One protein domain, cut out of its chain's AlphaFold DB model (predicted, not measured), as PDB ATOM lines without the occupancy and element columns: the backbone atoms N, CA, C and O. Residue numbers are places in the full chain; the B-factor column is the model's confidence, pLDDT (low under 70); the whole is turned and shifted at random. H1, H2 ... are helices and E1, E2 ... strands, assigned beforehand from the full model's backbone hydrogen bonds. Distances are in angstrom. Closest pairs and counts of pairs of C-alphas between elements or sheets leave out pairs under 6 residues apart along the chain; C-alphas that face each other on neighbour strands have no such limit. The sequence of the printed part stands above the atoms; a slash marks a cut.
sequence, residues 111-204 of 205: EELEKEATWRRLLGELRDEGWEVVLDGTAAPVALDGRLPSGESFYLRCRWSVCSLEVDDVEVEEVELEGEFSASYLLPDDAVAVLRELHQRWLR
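Overview. This is residues 111 to 204 of the 205 residues of an uncharacterized protein of Lentzea alba (UniProt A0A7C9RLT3). A twisted sheet of five antiparallel strands makes a wall with two helices over one face and its other face bare. H2 crosses slantwise over E3, E4 and E5, while H1 runs along the edge strand E1. The printed part has 94 residues, with two named helices and five named strands in the order H1 E1 E2 E3 E4 E5 H2; the class is mixed, helices and strands. The whole is compact, with a radius of gyration of the C-alphas of 12.4 A and spans of 34 by 29 by 19 A.

Along the chain. The sheet holds E1, residues 132 to 137, E2, residues 142 to 147, E3, residues 153 to 159 and 19.9 A long, E4, residues 162 to 167, and E5, residues 171 to 176. H1, residues 111 to 128, is 25.7 A long and begins at C-alpha 111 (2.772, 7.167, 31.326). H2, residues 188 to 202, is 21.2 A long and ends at C-alpha 202 (-3.123, 10.767, -1.048).

Arrangement. The sheet, twisted with C-alphas up to 4.4 A off its best plane, is a meander, each strand the antiparallel neighbour of the one before. N 134 and O 145 of E1 and E2 are 2.8 A apart, within hydrogen-bond range, as are N 156 and O 144 of E3 and E2, 2.8 A, N 159 and O 162 of E3 and E4, 2.8 A, and N 165 and O 173 of E4 and E5, 2.8 A. H1 and H2 are on the same face, in two layers, helices on one face of a sheet. H2 has a height over the sheet of 8.6 A and stands at 52 degrees to E3 on the local plane; its closest C-alphas to E5 are those of Leu 198 and Glu 173, 5.9 A. H1 lies over E1, at 14 degrees on the local plane; the closest C-alphas are those of Leu 123 and Val 133, 6.6 A. H1 with residues 115 to 122 alone touches H2 with residues 188 to 192 alone, the closest C-alphas being those of Trp 119 and Pro 188, 5.6 A. Their shallow tilt of 33 degrees, the same way, is only just short of steep. In H1 and H2 every O i to N i+4 pair is within hydrogen-bond range.

Size, cuts and confidence. The C-alphas farthest apart, of Glu 111 and Arg 204, are 36.6 A apart. The printed part has no cut. The link from E5 to H2 is long, with 11 residues. The pLDDT is under 70 at residues 112, 137 to 140 and 180 to 181.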
ATOM      1  N   GLU A 111       2.826   7.538  32.743       73.88
ATOM      2  CA  GLU A 111       2.772   7.167  31.326       73.88
ATOM      3  C   GLU A 111       1.573   7.809  30.606       73.88
ATOM      4  O   GLU A 111       1.710   8.329  29.501       73.88
ATOM      5  N   GLU A 112       0.399   7.837  31.240       69.38
ATOM      6  CA  GLU A 112      -0.799   8.472  30.678       69.38
ATOM      7  C   GLU A 112      -0.643   9.996  30.580       69.38
ATOM      8  O   GLU A 112      -1.001  10.587  29.559       69.38
ATOM      9  N   LEU A 113      -0.055  10.629  31.599       74.94
ATOM     10  CA  LEU A 113       0.256  12.061  31.587       74.94
ATOM     11  C   LEU A 113       1.280  12.416  30.500       74.94
ATOM     12  O   LEU A 113       1.127  13.422  29.805       74.94
ATOM     13  N   GLU A 114       2.313  11.593  30.332       79.38
ATOM     14  CA  GLU A 114       3.323  11.746  29.282       79.38
ATOM     15  C   GLU A 114       2.718  11.549  27.886       79.38
ATOM     16  O   GLU A 114       3.002  12.331  26.972       79.38
ATOM     17  N   LYS A 115       1.820  10.569  27.724       80.00
ATOM     18  CA  LYS A 115       1.082  10.339  26.476       80.00
ATOM     19  C   LYS A 115       0.188  11.530  26.131       80.00
ATOM     20  O   LYS A 115       0.204  11.996  24.993       80.00
ATOM     21  N   GLU A 116      -0.549  12.067  27.103       82.88
ATOM     22  CA  GLU A 116      -1.389  13.256  26.917       82.88
ATOM     23  C   GLU A 116      -0.552  14.498  26.571       82.88
ATOM     24  O   GLU A 116      -0.893  15.255  25.658       82.88
ATOM     25  N   ALA A 117       0.569  14.707  27.266       83.88
ATOM     26  CA  ALA A 117       1.487  15.804  26.975       83.88
ATOM     27  C   ALA A 117       2.065  15.698  25.556       83.88
ATOM     28  O   ALA A 117       2.144  16.704  24.845       83.88
ATOM     29  N   THR A 118       2.408  14.483  25.125       89.00
ATOM     30  CA  THR A 118       2.897  14.205  23.771       89.00
ATOM     31  C   THR A 118       1.823  14.494  22.723       89.00
ATOM     32  O   THR A 118       2.102  15.222  21.771       89.00
ATOM     33  N   TRP A 119       0.581  14.038  22.928       90.62
ATOM     34  CA  TRP A 119      -0.543  14.391  22.053       90.62
ATOM     35  C   TRP A 119      -0.727  15.903  21.946       90.62
ATOM     36  O   TRP A 119      -0.802  16.445  20.846       90.62
ATOM     37  N   ARG A 120      -0.746  16.613  23.079       90.06
ATOM     38  CA  ARG A 120      -0.913  18.072  23.095       90.06
ATOM     39  C   ARG A 120       0.168  18.778  22.275       90.06
ATOM     40  O   ARG A 120      -0.159  19.699  21.529       90.06
ATOM     41  N   ARG A 121       1.428  18.349  22.410       95.94
ATOM     42  CA  ARG A 121       2.560  18.883  21.639       95.94
ATOM     43  C   ARG A 121       2.382  18.620  20.142       95.94
ATOM     44  O   ARG A 121       2.377  19.571  19.370       95.94
ATOM     45  N   LEU A 122       2.190  17.363  19.744       96.69
ATOM     46  CA  LEU A 122       2.118  16.967  18.333       96.69
ATOM     47  C   LEU A 122       0.921  17.580  17.599       96.69
ATOM     48  O   LEU A 122       1.054  18.019  16.461       96.69
ATOM     49  N   LEU A 123      -0.245  17.663  18.247       94.94
ATOM     50  CA  LEU A 123      -1.407  18.343  17.665       94.94
ATOM     51  C   LEU A 123      -1.171  19.853  17.529       94.94
ATOM     52  O   LEU A 123      -1.743  20.482  16.647       94.94
ATOM     53  N   GLY A 124      -0.351  20.451  18.400       96.19
ATOM     54  CA  GLY A 124       0.122  21.826  18.238       96.19
ATOM     55  C   GLY A 124       1.000  21.980  16.997       96.19
ATOM     56  O   GLY A 124       0.725  22.839  16.169       96.19
ATOM     57  N   GLU A 125       1.981  21.093  16.825       97.69
ATOM     58  CA  GLU A 125       2.871  21.084  15.654       97.69
ATOM     59  C   GLU A 125       2.094  20.909  14.338       97.69
ATOM     60  O   GLU A 125       2.324  21.649  13.386       97.69
ATOM     61  N   LEU A 126       1.113  19.998  14.291       97.38
ATOM     62  CA  LEU A 126       0.240  19.842  13.121       97.38
ATOM     63  C   LEU A 126      -0.555  21.121  12.818       97.38
ATOM     64  O   LEU A 126      -0.694  21.503  11.658       97.38
ATOM     65  N   ARG A 127      -1.048  21.824  13.843       97.38
ATOM     66  CA  ARG A 127      -1.746  23.104  13.642       97.38
ATOM     67  C   ARG A 127      -0.822  24.192  13.109       97.38
ATOM     68  O   ARG A 127      -1.236  24.952  12.238       97.38
ATOM     69  N   ASP A 128       0.427  24.230  13.565       97.38
ATOM     70  CA  ASP A 128       1.442  25.143  13.028       97.38
ATOM     71  C   ASP A 128       1.795  24.816  11.560       97.38
ATOM     72  O   ASP A 128       2.151  25.709  10.790       97.38
ATOM     73  N   GLU A 129       1.632  23.556  11.142       96.62
ATOM     74  CA  GLU A 129       1.729  23.102   9.745       96.62
ATOM     75  C   GLU A 129       0.474  23.415   8.902       96.62
ATOM     76  O   GLU A 129       0.457  23.140   7.701       96.62
ATOM     77  N   GLY A 130      -0.566  24.002   9.500       97.38
ATOM     78  CA  GLY A 130      -1.801  24.400   8.820       97.38
ATOM     79  C   GLY A 130      -2.934  23.376   8.886       97.38
ATOM     80  O   GLY A 130      -3.953  23.576   8.235       97.38
ATOM     81  N   TRP A 131      -2.787  22.300   9.659       97.94
ATOM     82  CA  TRP A 131      -3.871  21.347   9.879       97.94
ATOM     83  C   TRP A 131      -4.881  21.892  10.888       97.94
ATOM     84  O   TRP A 131      -4.514  22.425  11.936       97.94
ATOM     85  N   GLU A 132      -6.165  21.651  10.657       97.38
ATOM     86  CA  GLU A 132      -7.150  21.677  11.734       97.38
ATOM     87  C   GLU A 132      -7.289  20.243  12.232       97.38
ATOM     88  O   GLU A 132      -7.686  19.373  11.472       97.38
ATOM     89  N   VAL A 133      -6.915  19.959  13.479       94.88
ATOM     90  CA  VAL A 133      -6.949  18.584  14.001       94.88
ATOM     91  C   VAL A 133      -7.492  18.526  15.422       94.88
ATOM     92  O   VAL A 133      -7.099  19.308  16.306       94.88
ATOM     93  N   VAL A 134      -8.380  17.565  15.632       90.00
ATOM     94  CA  VAL A 134      -8.993  17.188  16.898       90.00
ATOM     95  C   VAL A 134      -8.703  15.708  17.148       90.00
ATOM     96  O   VAL A 134      -8.606  14.900  16.229       90.00
ATOM     97  N   LEU A 135      -8.469  15.379  18.417       87.62
ATOM     98  CA  LEU A 135      -8.329  14.004  18.876       87.62
ATOM     99  C   LEU A 135      -9.684  13.559  19.417       87.62
ATOM    100  O   LEU A 135     -10.112  14.063  20.456       87.62
ATOM    101  N   ASP A 136     -10.326  12.624  18.718       77.88
ATOM    102  CA  ASP A 136     -11.652  12.086  19.061       77.88
ATOM    103  C   ASP A 136     -11.588  11.205  20.330       77.88
ATOM    104  O   ASP A 136     -12.544  11.069  21.091       77.88
ATOM    105  N   GLY A 137     -10.396  10.691  20.660       65.38
ATOM    106  CA  GLY A 137     -10.116  10.074  21.952       65.38
ATOM    107  C   GLY A 137      -8.650   9.684  22.132       65.38
ATOM    108  O   GLY A 137      -7.957   9.332  21.185       65.38
ATOM    109  N   THR A 138      -8.164   9.706  23.375       58.91
ATOM    110  CA  THR A 138      -6.844   9.143  23.750       58.91
ATOM    111  C   THR A 138      -6.868   7.615  23.910       58.91
ATOM    112  O   THR A 138      -5.836   6.999  24.198       58.91
ATOM    113  N   ALA A 139      -8.069   7.055  23.782       61.97
ATOM    114  CA  ALA A 139      -8.469   5.666  23.921       61.97
ATOM    115  C   ALA A 139      -8.216   4.853  22.644       61.97
ATOM    116  O   ALA A 139      -8.032   5.422  21.570       61.97
ATOM    117  N   ALA A 140      -8.239   3.526  22.749       64.69
ATOM    118  CA  ALA A 140      -8.276   2.654  21.576       64.69
ATOM    119  C   ALA A 140      -9.715   2.580  21.017       64.69
ATOM    120  O   ALA A 140     -10.647   2.301  21.776       64.69
ATOM    121  N   PRO A 141      -9.937   2.750  19.701       71.25
ATOM    122  CA  PRO A 141      -8.952   3.024  18.653       71.25
ATOM    123  C   PRO A 141      -8.508   4.492  18.621       71.25
ATOM    124  O   PRO A 141      -9.315   5.388  18.859       71.25
ATOM    125  N   VAL A 142      -7.256   4.736  18.218       80.50
ATOM    126  CA  VAL A 142      -6.790   6.100  17.933       80.50
ATOM    127  C   VAL A 142      -7.571   6.652  16.740       80.50
ATOM    128  O   VAL A 142      -7.596   6.033  15.671       80.50
ATOM    129  N   ALA A 143      -8.191   7.815  16.928       88.50
ATOM    130  CA  ALA A 143      -8.933   8.519  15.893       88.50
ATOM    131  C   ALA A 143      -8.638  10.025  15.931       88.50
ATOM    132  O   ALA A 143      -8.614  10.638  17.001       88.50
ATOM    133  N   LEU A 144      -8.390  10.597  14.753       91.75
ATOM    134  CA  LEU A 144      -8.182  12.028  14.550       91.75
ATOM    135  C   LEU A 144      -9.139  12.509  13.468       91.75
ATOM    136  O   LEU A 144      -9.289  11.849  12.443       91.75
ATOM    137  N   ASP A 145      -9.719  13.679  13.663       94.56
ATOM    138  CA  ASP A 145     -10.601  14.313  12.693       94.56
ATOM    139  C   ASP A 145     -10.243  15.790  12.518       94.56
ATOM    140  O   ASP A 145      -9.630  16.416  13.391       94.56
ATOM    141  N   GLY A 146     -10.602  16.350  11.366       95.56
ATOM    142  CA  GLY A 146     -10.488  17.782  11.126       95.56
ATOM    143  C   GLY A 146     -10.331  18.134   9.653       95.56
ATOM    144  O   GLY A 146     -11.043  17.595   8.809       95.56
ATOM    145  N   ARG A 147      -9.433  19.076   9.343       96.94
ATOM    146  CA  ARG A 147      -9.138  19.529   7.978       96.94
ATOM    147  C   ARG A 147      -7.652  19.472   7.647       96.94
ATOM    148  O   ARG A 147      -6.800  19.842   8.458       96.94
ATOM    149  N   LEU A 148      -7.365  19.040   6.423       96.44
ATOM    150  CA  LEU A 148      -6.038  19.104   5.820       96.44
ATOM    151  C   LEU A 148      -5.623  20.573   5.602       96.44
ATOM    152  O   LEU A 148      -6.492  21.444   5.512       96.44
ATOM    153  N   PRO A 149      -4.321  20.868   5.413       95.62
ATOM    154  CA  PRO A 149      -3.862  22.217   5.064       95.62
ATOM    155  C   PRO A 149      -4.477  22.785   3.776       95.62
ATOM    156  O   PRO A 149      -4.531  23.999   3.587       95.62
ATOM    157  N   SER A 150      -4.932  21.912   2.878       93.81
ATOM    158  CA  SER A 150      -5.636  22.258   1.641       93.81
ATOM    159  C   SER A 150      -7.133  22.557   1.846       93.81
ATOM    160  O   SER A 150      -7.753  23.175   0.980       93.81
ATOM    161  N   GLY A 151      -7.683  22.252   3.027       95.75
ATOM    162  CA  GLY A 151      -9.032  22.617   3.461       95.75
ATOM    163  C   GLY A 151     -10.064  21.486   3.417       95.75
ATOM    164  O   GLY A 151     -11.135  21.644   4.014       95.75
ATOM    165  N   GLU A 152      -9.758  20.366   2.760       96.62
ATOM    166  CA  GLU A 152     -10.570  19.145   2.741       96.62
ATOM    167  C   GLU A 152     -10.702  18.574   4.151       96.62
ATOM    168  O   GLU A 152      -9.785  18.660   4.973       96.62
ATOM    169  N   SER A 153     -11.863  17.994   4.436       96.44
ATOM    170  CA  SER A 153     -12.089  17.276   5.685       96.44
ATOM    171  C   SER A 153     -11.350  15.943   5.676       96.44
ATOM    172  O   SER A 153     -11.234  15.306   4.631       96.44
ATOM    173  N   PHE A 154     -10.847  15.515   6.833       96.56
ATOM    174  CA  PHE A 154     -10.243  14.197   6.972       96.56
ATOM    175  C   PHE A 154     -10.690  13.486   8.243       96.56
ATOM    176  O   PHE A 154     -10.987  14.114   9.263       96.56
ATOM    177  N   TYR A 155     -10.650  12.158   8.180       95.06
ATOM    178  CA  TYR A 155     -10.836  11.270   9.313       95.06
ATOM    179  C   TYR A 155      -9.782  10.160   9.278       95.06
ATOM    180  O   TYR A 155      -9.755   9.318   8.382       95.06
ATOM    181  N   LEU A 156      -8.880  10.169  10.257       94.62
ATOM    182  CA  LEU A 156      -7.931   9.090  10.498       94.62
ATOM    183  C   LEU A 156      -8.501   8.149  11.552       94.62
ATOM    184  O   LEU A 156      -8.880   8.580  12.640       94.62
ATOM    185  N   ARG A 157      -8.437   6.847  11.281       93.12
ATOM    186  CA  ARG A 157      -8.805   5.811  12.242       93.12
ATOM    187  C   ARG A 157      -7.809   4.665  12.219       93.12
ATOM    188  O   ARG A 157      -7.554   4.088  11.170       93.12
ATOM    189  N   CYS A 158      -7.319   4.278  13.391       87.25
ATOM    190  CA  CYS A 158      -6.398   3.159  13.560       87.25
ATOM    191  C   CYS A 158      -7.032   2.056  14.412       87.25
ATOM    192  O   CYS A 158      -7.219   2.203  15.620       87.25
ATOM    193  N   ARG A 159      -7.399   0.941  13.774       85.19
ATOM    194  CA  ARG A 159      -8.111  -0.181  14.395       85.19
ATOM    195  C   ARG A 159      -7.490  -1.509  13.981       85.19
ATOM    196  O   ARG A 159      -7.185  -1.735  12.817       85.19
ATOM    197  N   TRP A 160      -7.394  -2.426  14.938       84.81
ATOM    198  CA  TRP A 160      -6.738  -3.721  14.768       84.81
ATOM    199  C   TRP A 160      -5.301  -3.518  14.283       84.81
ATOM    200  O   TRP A 160      -4.534  -2.889  15.006       84.81
ATOM    201  N   SER A 161      -4.950  -4.013  13.103       86.94
ATOM    202  CA  SER A 161      -3.654  -3.825  12.449       86.94
ATOM    203  C   SER A 161      -3.683  -2.764  11.342       86.94
ATOM    204  O   SER A 161      -2.693  -2.615  10.641       86.94
ATOM    205  N   VAL A 162      -4.781  -2.023  11.153       89.56
ATOM    206  CA  VAL A 162      -4.945  -1.112  10.009       89.56
ATOM    207  C   VAL A 162      -5.172   0.321  10.472       89.56
ATOM    208  O   VAL A 162      -5.993   0.581  11.353       89.56
ATOM    209  N   CYS A 163      -4.474   1.257   9.836       93.75
ATOM    210  CA  CYS A 163      -4.816   2.673   9.864       93.75
ATOM    211  C   CYS A 163      -5.364   3.101   8.508       93.75
ATOM    212  O   CYS A 163      -4.746   2.828   7.479       93.75
ATOM    213  N   SER A 164      -6.497   3.793   8.527       94.81
ATOM    214  CA  SER A 164      -7.161   4.347   7.353       94.81
ATOM    215  C   SER A 164      -7.274   5.863   7.476       94.81
ATOM    216  O   SER A 164      -7.649   6.363   8.538       94.81
ATOM    217  N   LEU A 165      -6.983   6.578   6.394       96.50
ATOM    218  CA  LEU A 165      -7.235   8.004   6.233       96.50
ATOM    219  C   LEU A 165      -8.329   8.177   5.186       96.50
ATOM    220  O   LEU A 165      -8.136   7.796   4.035       96.50
ATOM    221  N   GLU A 166      -9.443   8.755   5.600       95.88
ATOM    222  CA  GLU A 166     -10.550   9.154   4.743       95.88
ATOM    223  C   GLU A 166     -10.478  10.664   4.490       95.88
ATOM    224  O   GLU A 166     -10.269  11.423   5.436       95.88
ATOM    225  N   VAL A 167     -10.625  11.094   3.234       94.88
ATOM    226  CA  VAL A 167     -10.676  12.512   2.837       94.88
ATOM    227  C   VAL A 167     -12.004  12.798   2.135       94.88
ATOM    228  O   VAL A 167     -12.398  12.064   1.223       94.88
ATOM    229  N   ASP A 168     -12.693  13.849   2.592       92.56
ATOM    230  CA  ASP A 168     -14.009  14.307   2.117       92.56
ATOM    231  C   ASP A 168     -15.090  13.211   2.021       92.56
ATOM    232  O   ASP A 168     -15.957  13.256   1.150       92.56
ATOM    233  N   ASP A 169     -15.059  12.240   2.937       82.31
ATOM    234  CA  ASP A 169     -15.994  11.105   3.024       82.31
ATOM    235  C   ASP A 169     -16.012  10.178   1.785       82.31
ATOM    236  O   ASP A 169     -17.022   9.536   1.471       82.31
ATOM    237  N   VAL A 170     -14.918  10.132   1.009       81.44
ATOM    238  CA  VAL A 170     -14.867   9.318  -0.222       81.44
ATOM    239  C   VAL A 170     -13.553   8.592  -0.439       81.44
ATOM    240  O   VAL A 170     -13.556   7.441  -0.883       81.44
ATOM    241  N   GLU A 171     -12.424   9.249  -0.193       75.94
ATOM    242  CA  GLU A 171     -11.127   8.699  -0.576       75.94
ATOM    243  C   GLU A 171     -10.421   8.071   0.609       75.94
ATOM    244  O   GLU A 171     -10.053   8.767   1.548       75.94
ATOM    245  N   VAL A 172     -10.195   6.757   0.532       88.12
ATOM    246  CA  VAL A 172      -9.531   6.001   1.594       88.12
ATOM    247  C   VAL A 172      -8.107   5.617   1.181       88.12
ATOM    248  O   VAL A 172      -7.864   5.022   0.121       88.12
ATOM    249  N   GLU A 173      -7.153   5.970   2.035       94.25
ATOM    250  CA  GLU A 173      -5.779   5.471   2.050       94.25
ATOM    251  C   GLU A 173      -5.588   4.565   3.260       94.25
ATOM    252  O   GLU A 173      -5.971   4.935   4.365       94.25
ATOM    253  N   GLU A 174      -4.954   3.408   3.079       94.88
ATOM    254  CA  GLU A 174      -4.742   2.453   4.170       94.88
ATOM    255  C   GLU A 174      -3.279   2.025   4.290       94.88
ATOM    256  O   GLU A 174      -2.525   1.934   3.310       94.88
ATOM    257  N   VAL A 175      -2.884   1.723   5.523       94.94
ATOM    258  CA  VAL A 175      -1.637   1.035   5.837       94.94
ATOM    259  C   VAL A 175      -1.901  -0.048   6.873       94.94
ATOM    260  O   VAL A 175      -2.563   0.183   7.886       94.94
ATOM    261  N   GLU A 176      -1.376  -1.239   6.601       92.50
ATOM    262  CA  GLU A 176      -1.354  -2.347   7.548       92.50
ATOM    263  C   GLU A 176      -0.027  -2.328   8.315       92.50
ATOM    264  O   GLU A 176       1.051  -2.208   7.726       92.50
ATOM    265  N   LEU A 177      -0.119  -2.421   9.635       87.50
ATOM    266  CA  LEU A 177       0.993  -2.430  10.571       87.50
ATOM    267  C   LEU A 177       1.261  -3.857  11.049       87.50
ATOM    268  O   LEU A 177       0.344  -4.656  11.236       87.50
ATOM    269  N   GLU A 178       2.531  -4.180  11.284       83.88
ATOM    270  CA  GLU A 178       2.922  -5.510  11.746       83.88
ATOM    271  C   GLU A 178       2.412  -5.777  13.174       83.88
ATOM    272  O   GLU A 178       2.559  -4.948  14.073       83.88
ATOM    273  N   GLY A 179       1.825  -6.958  13.386       70.25
ATOM    274  CA  GLY A 179       1.309  -7.402  14.682       70.25
ATOM    275  C   GLY A 179      -0.199  -7.206  14.855       70.25
ATOM    276  O   GLY A 179      -0.804  -6.268  14.341       70.25
ATOM    277  N   GLU A 180      -0.822  -8.119  15.600       63.44
ATOM    278  CA  GLU A 180      -2.249  -8.045  15.912       63.44
ATOM    279  C   GLU A 180      -2.516  -6.865  16.862       63.44
ATOM    280  O   GLU A 180      -1.808  -6.686  17.852       63.44
ATOM    281  N   PHE A 181      -3.529  -6.051  16.556       64.38
ATOM    282  CA  PHE A 181      -3.917  -4.858  17.331       64.38
ATOM    283  C   PHE A 181      -2.894  -3.713  17.391       64.38
ATOM    284  O   PHE A 181      -3.139  -2.730  18.096       64.38
ATOM    285  N   SER A 182      -1.804  -3.787  16.626       73.25
ATOM    286  CA  SER A 182      -0.734  -2.780  16.595       73.25
ATOM    287  C   SER A 182      -1.244  -1.357  16.333       73.25
ATOM    288  O   SER A 182      -0.818  -0.418  17.000       73.25
ATOM    289  N   ALA A 183      -2.230  -1.195  15.449       70.06
ATOM    290  CA  ALA A 183      -2.830   0.099  15.135       70.06
ATOM    291  C   ALA A 183      -3.734   0.634  16.264       70.06
ATOM    292  O   ALA A 183      -3.853   1.841  16.455       70.06
ATOM    293  N   SER A 184      -4.364  -0.247  17.048       73.06
ATOM    294  CA  SER A 184      -5.346   0.167  18.071       73.06
ATOM    295  C   SER A 184      -4.706   0.905  19.246       73.06
ATOM    296  O   SER A 184      -5.377   1.694  19.906       73.06
ATOM    297  N   TYR A 185      -3.420   0.654  19.496       78.62
ATOM    298  CA  TYR A 185      -2.682   1.156  20.657       78.62
ATOM    299  C   TYR A 185      -1.512   2.056  20.274       78.62
ATOM    300  O   TYR A 185      -0.577   2.197  21.062       78.62
ATOM    301  N   LEU A 186      -1.557   2.664  19.084       84.19
ATOM    302  CA  LEU A 186      -0.459   3.499  18.617       84.19
ATOM    303  C   LEU A 186      -0.100   4.579  19.631       84.19
ATOM    304  O   LEU A 186      -0.957   5.251  20.225       84.19
ATOM    305  N   LEU A 187       1.208   4.734  19.819       89.56
ATOM    306  CA  LEU A 187       1.744   5.871  20.535       89.56
ATOM    307  C   LEU A 187       1.502   7.138  19.703       89.56
ATOM    308  O   LEU A 187       1.380   7.058  18.477       89.56
ATOM    309  N   PRO A 188       1.424   8.317  20.344       91.81
ATOM    310  CA  PRO A 188       1.124   9.561  19.642       91.81
ATOM    311  C   PRO A 188       2.067   9.839  18.462       91.81
ATOM    312  O   PRO A 188       1.602  10.218  17.389       91.81
ATOM    313  N   ASP A 189       3.375   9.618  18.639       94.62
ATOM    314  CA  ASP A 189       4.366   9.848  17.582       94.62
ATOM    315  C   ASP A 189       4.133   8.918  16.378       94.62
ATOM    316  O   ASP A 189       4.166   9.378  15.234       94.62
ATOM    317  N   ASP A 190       3.814   7.643  16.622       94.12
ATOM    318  CA  ASP A 190       3.548   6.667  15.561       94.12
ATOM    319  C   ASP A 190       2.244   6.984  14.819       94.12
ATOM    320  O   ASP A 190       2.202   6.959  13.589       94.12
ATOM    321  N   ALA A 191       1.182   7.349  15.542       92.88
ATOM    322  CA  ALA A 191      -0.093   7.727  14.938       92.88
ATOM    323  C   ALA A 191       0.041   8.960  14.028       92.88
ATOM    324  O   ALA A 191      -0.505   8.983  12.922       92.88
ATOM    325  N   VAL A 192       0.806   9.972  14.450       96.19
ATOM    326  CA  VAL A 192       1.069  11.169  13.634       96.19
ATOM    327  C   VAL A 192       1.990  10.857  12.451       96.19
ATOM    328  O   VAL A 192       1.798  11.411  11.367       96.19
ATOM    329  N   ALA A 193       2.963   9.956  12.615       96.50
ATOM    330  CA  ALA A 193       3.785   9.488  11.502       96.50
ATOM    331  C   ALA A 193       2.932   8.787  10.433       96.50
ATOM    332  O   ALA A 193       3.054   9.110   9.250       96.50
ATOM    333  N   VAL A 194       2.014   7.911  10.852       96.19
ATOM    334  CA  VAL A 194       1.070   7.230   9.958       96.19
ATOM    335  C   VAL A 194       0.129   8.222   9.268       96.19
ATOM    336  O   VAL A 194      -0.036   8.141   8.052       96.19
ATOM    337  N   LEU A 195      -0.430   9.203   9.990       96.38
ATOM    338  CA  LEU A 195      -1.253  10.266   9.394       96.38
ATOM    339  C   LEU A 195      -0.517  10.973   8.251       96.38
ATOM    340  O   LEU A 195      -1.041  11.107   7.143       96.38
ATOM    341  N   ARG A 196       0.714  11.417   8.520       96.69
ATOM    342  CA  ARG A 196       1.536  12.123   7.534       96.69
ATOM    343  C   ARG A 196       1.867  11.226   6.347       96.69
ATOM    344  O   ARG A 196       1.827  11.697   5.214       96.69
ATOM    345  N   GLU A 197       2.164   9.950   6.577       96.56
ATOM    346  CA  GLU A 197       2.416   8.997   5.497       96.56
ATOM    347  C   GLU A 197       1.196   8.835   4.585       96.56
ATOM    348  O   GLU A 197       1.329   8.965   3.365       96.56
ATOM    349  N   LEU A 198       0.019   8.573   5.159       96.38
ATOM    350  CA  LEU A 198      -1.215   8.379   4.399       96.38
ATOM    351  C   LEU A 198      -1.583   9.642   3.612       96.38
ATOM    352  O   LEU A 198      -1.885   9.551   2.424       96.38
ATOM    353  N   HIS A 199      -1.429  10.825   4.208       95.69
ATOM    354  CA  HIS A 199      -1.636  12.092   3.505       95.69
ATOM    355  C   HIS A 199      -0.654  12.285   2.333       95.69
ATOM    356  O   HIS A 199      -1.045  12.713   1.250       95.69
ATOM    357  N   GLN A 200       0.619  11.905   2.487       95.06
ATOM    358  CA  GLN A 200       1.590  11.948   1.384       95.06
ATOM    359  C   GLN A 200       1.300  10.921   0.281       95.06
ATOM    360  O   GLN A 200       1.735  11.100  -0.858       95.06
ATOM    361  N   ARG A 201       0.636   9.803   0.591       95.31
ATOM    362  CA  ARG A 201       0.150   8.861  -0.431       95.31
ATOM    363  C   ARG A 201      -1.027   9.467  -1.193       95.31
ATOM    364  O   ARG A 201      -0.960   9.495  -2.418       95.31
ATOM    365  N   TRP A 202      -1.979  10.062  -0.474       94.50
ATOM    366  CA  TRP A 202      -3.123  10.767  -1.048       94.50
ATOM    367  C   TRP A 202      -2.693  11.871  -2.030       94.50
ATOM    368  O   TRP A 202      -3.094  11.847  -3.188       94.50
ATOM    369  N   LEU A 203      -1.759  12.747  -1.633       93.12
ATOM    370  CA  LEU A 203      -1.231  13.826  -2.487       93.12
ATOM    371  C   LEU A 203      -0.519  13.356  -3.770       93.12
ATOM    372  O   LEU A 203      -0.279  14.163  -4.666       93.12
ATOM    373  N   ARG A 204      -0.085  12.091  -3.838       93.06
ATOM    374  CA  ARG A 204       0.657  11.537  -4.987       93.06
ATOM    375  C   ARG A 204      -0.235  10.831  -6.009       93.06
ATOM    376  O   ARG A 204       0.301  10.340  -7.005       93.06
TER     377      ARG A 204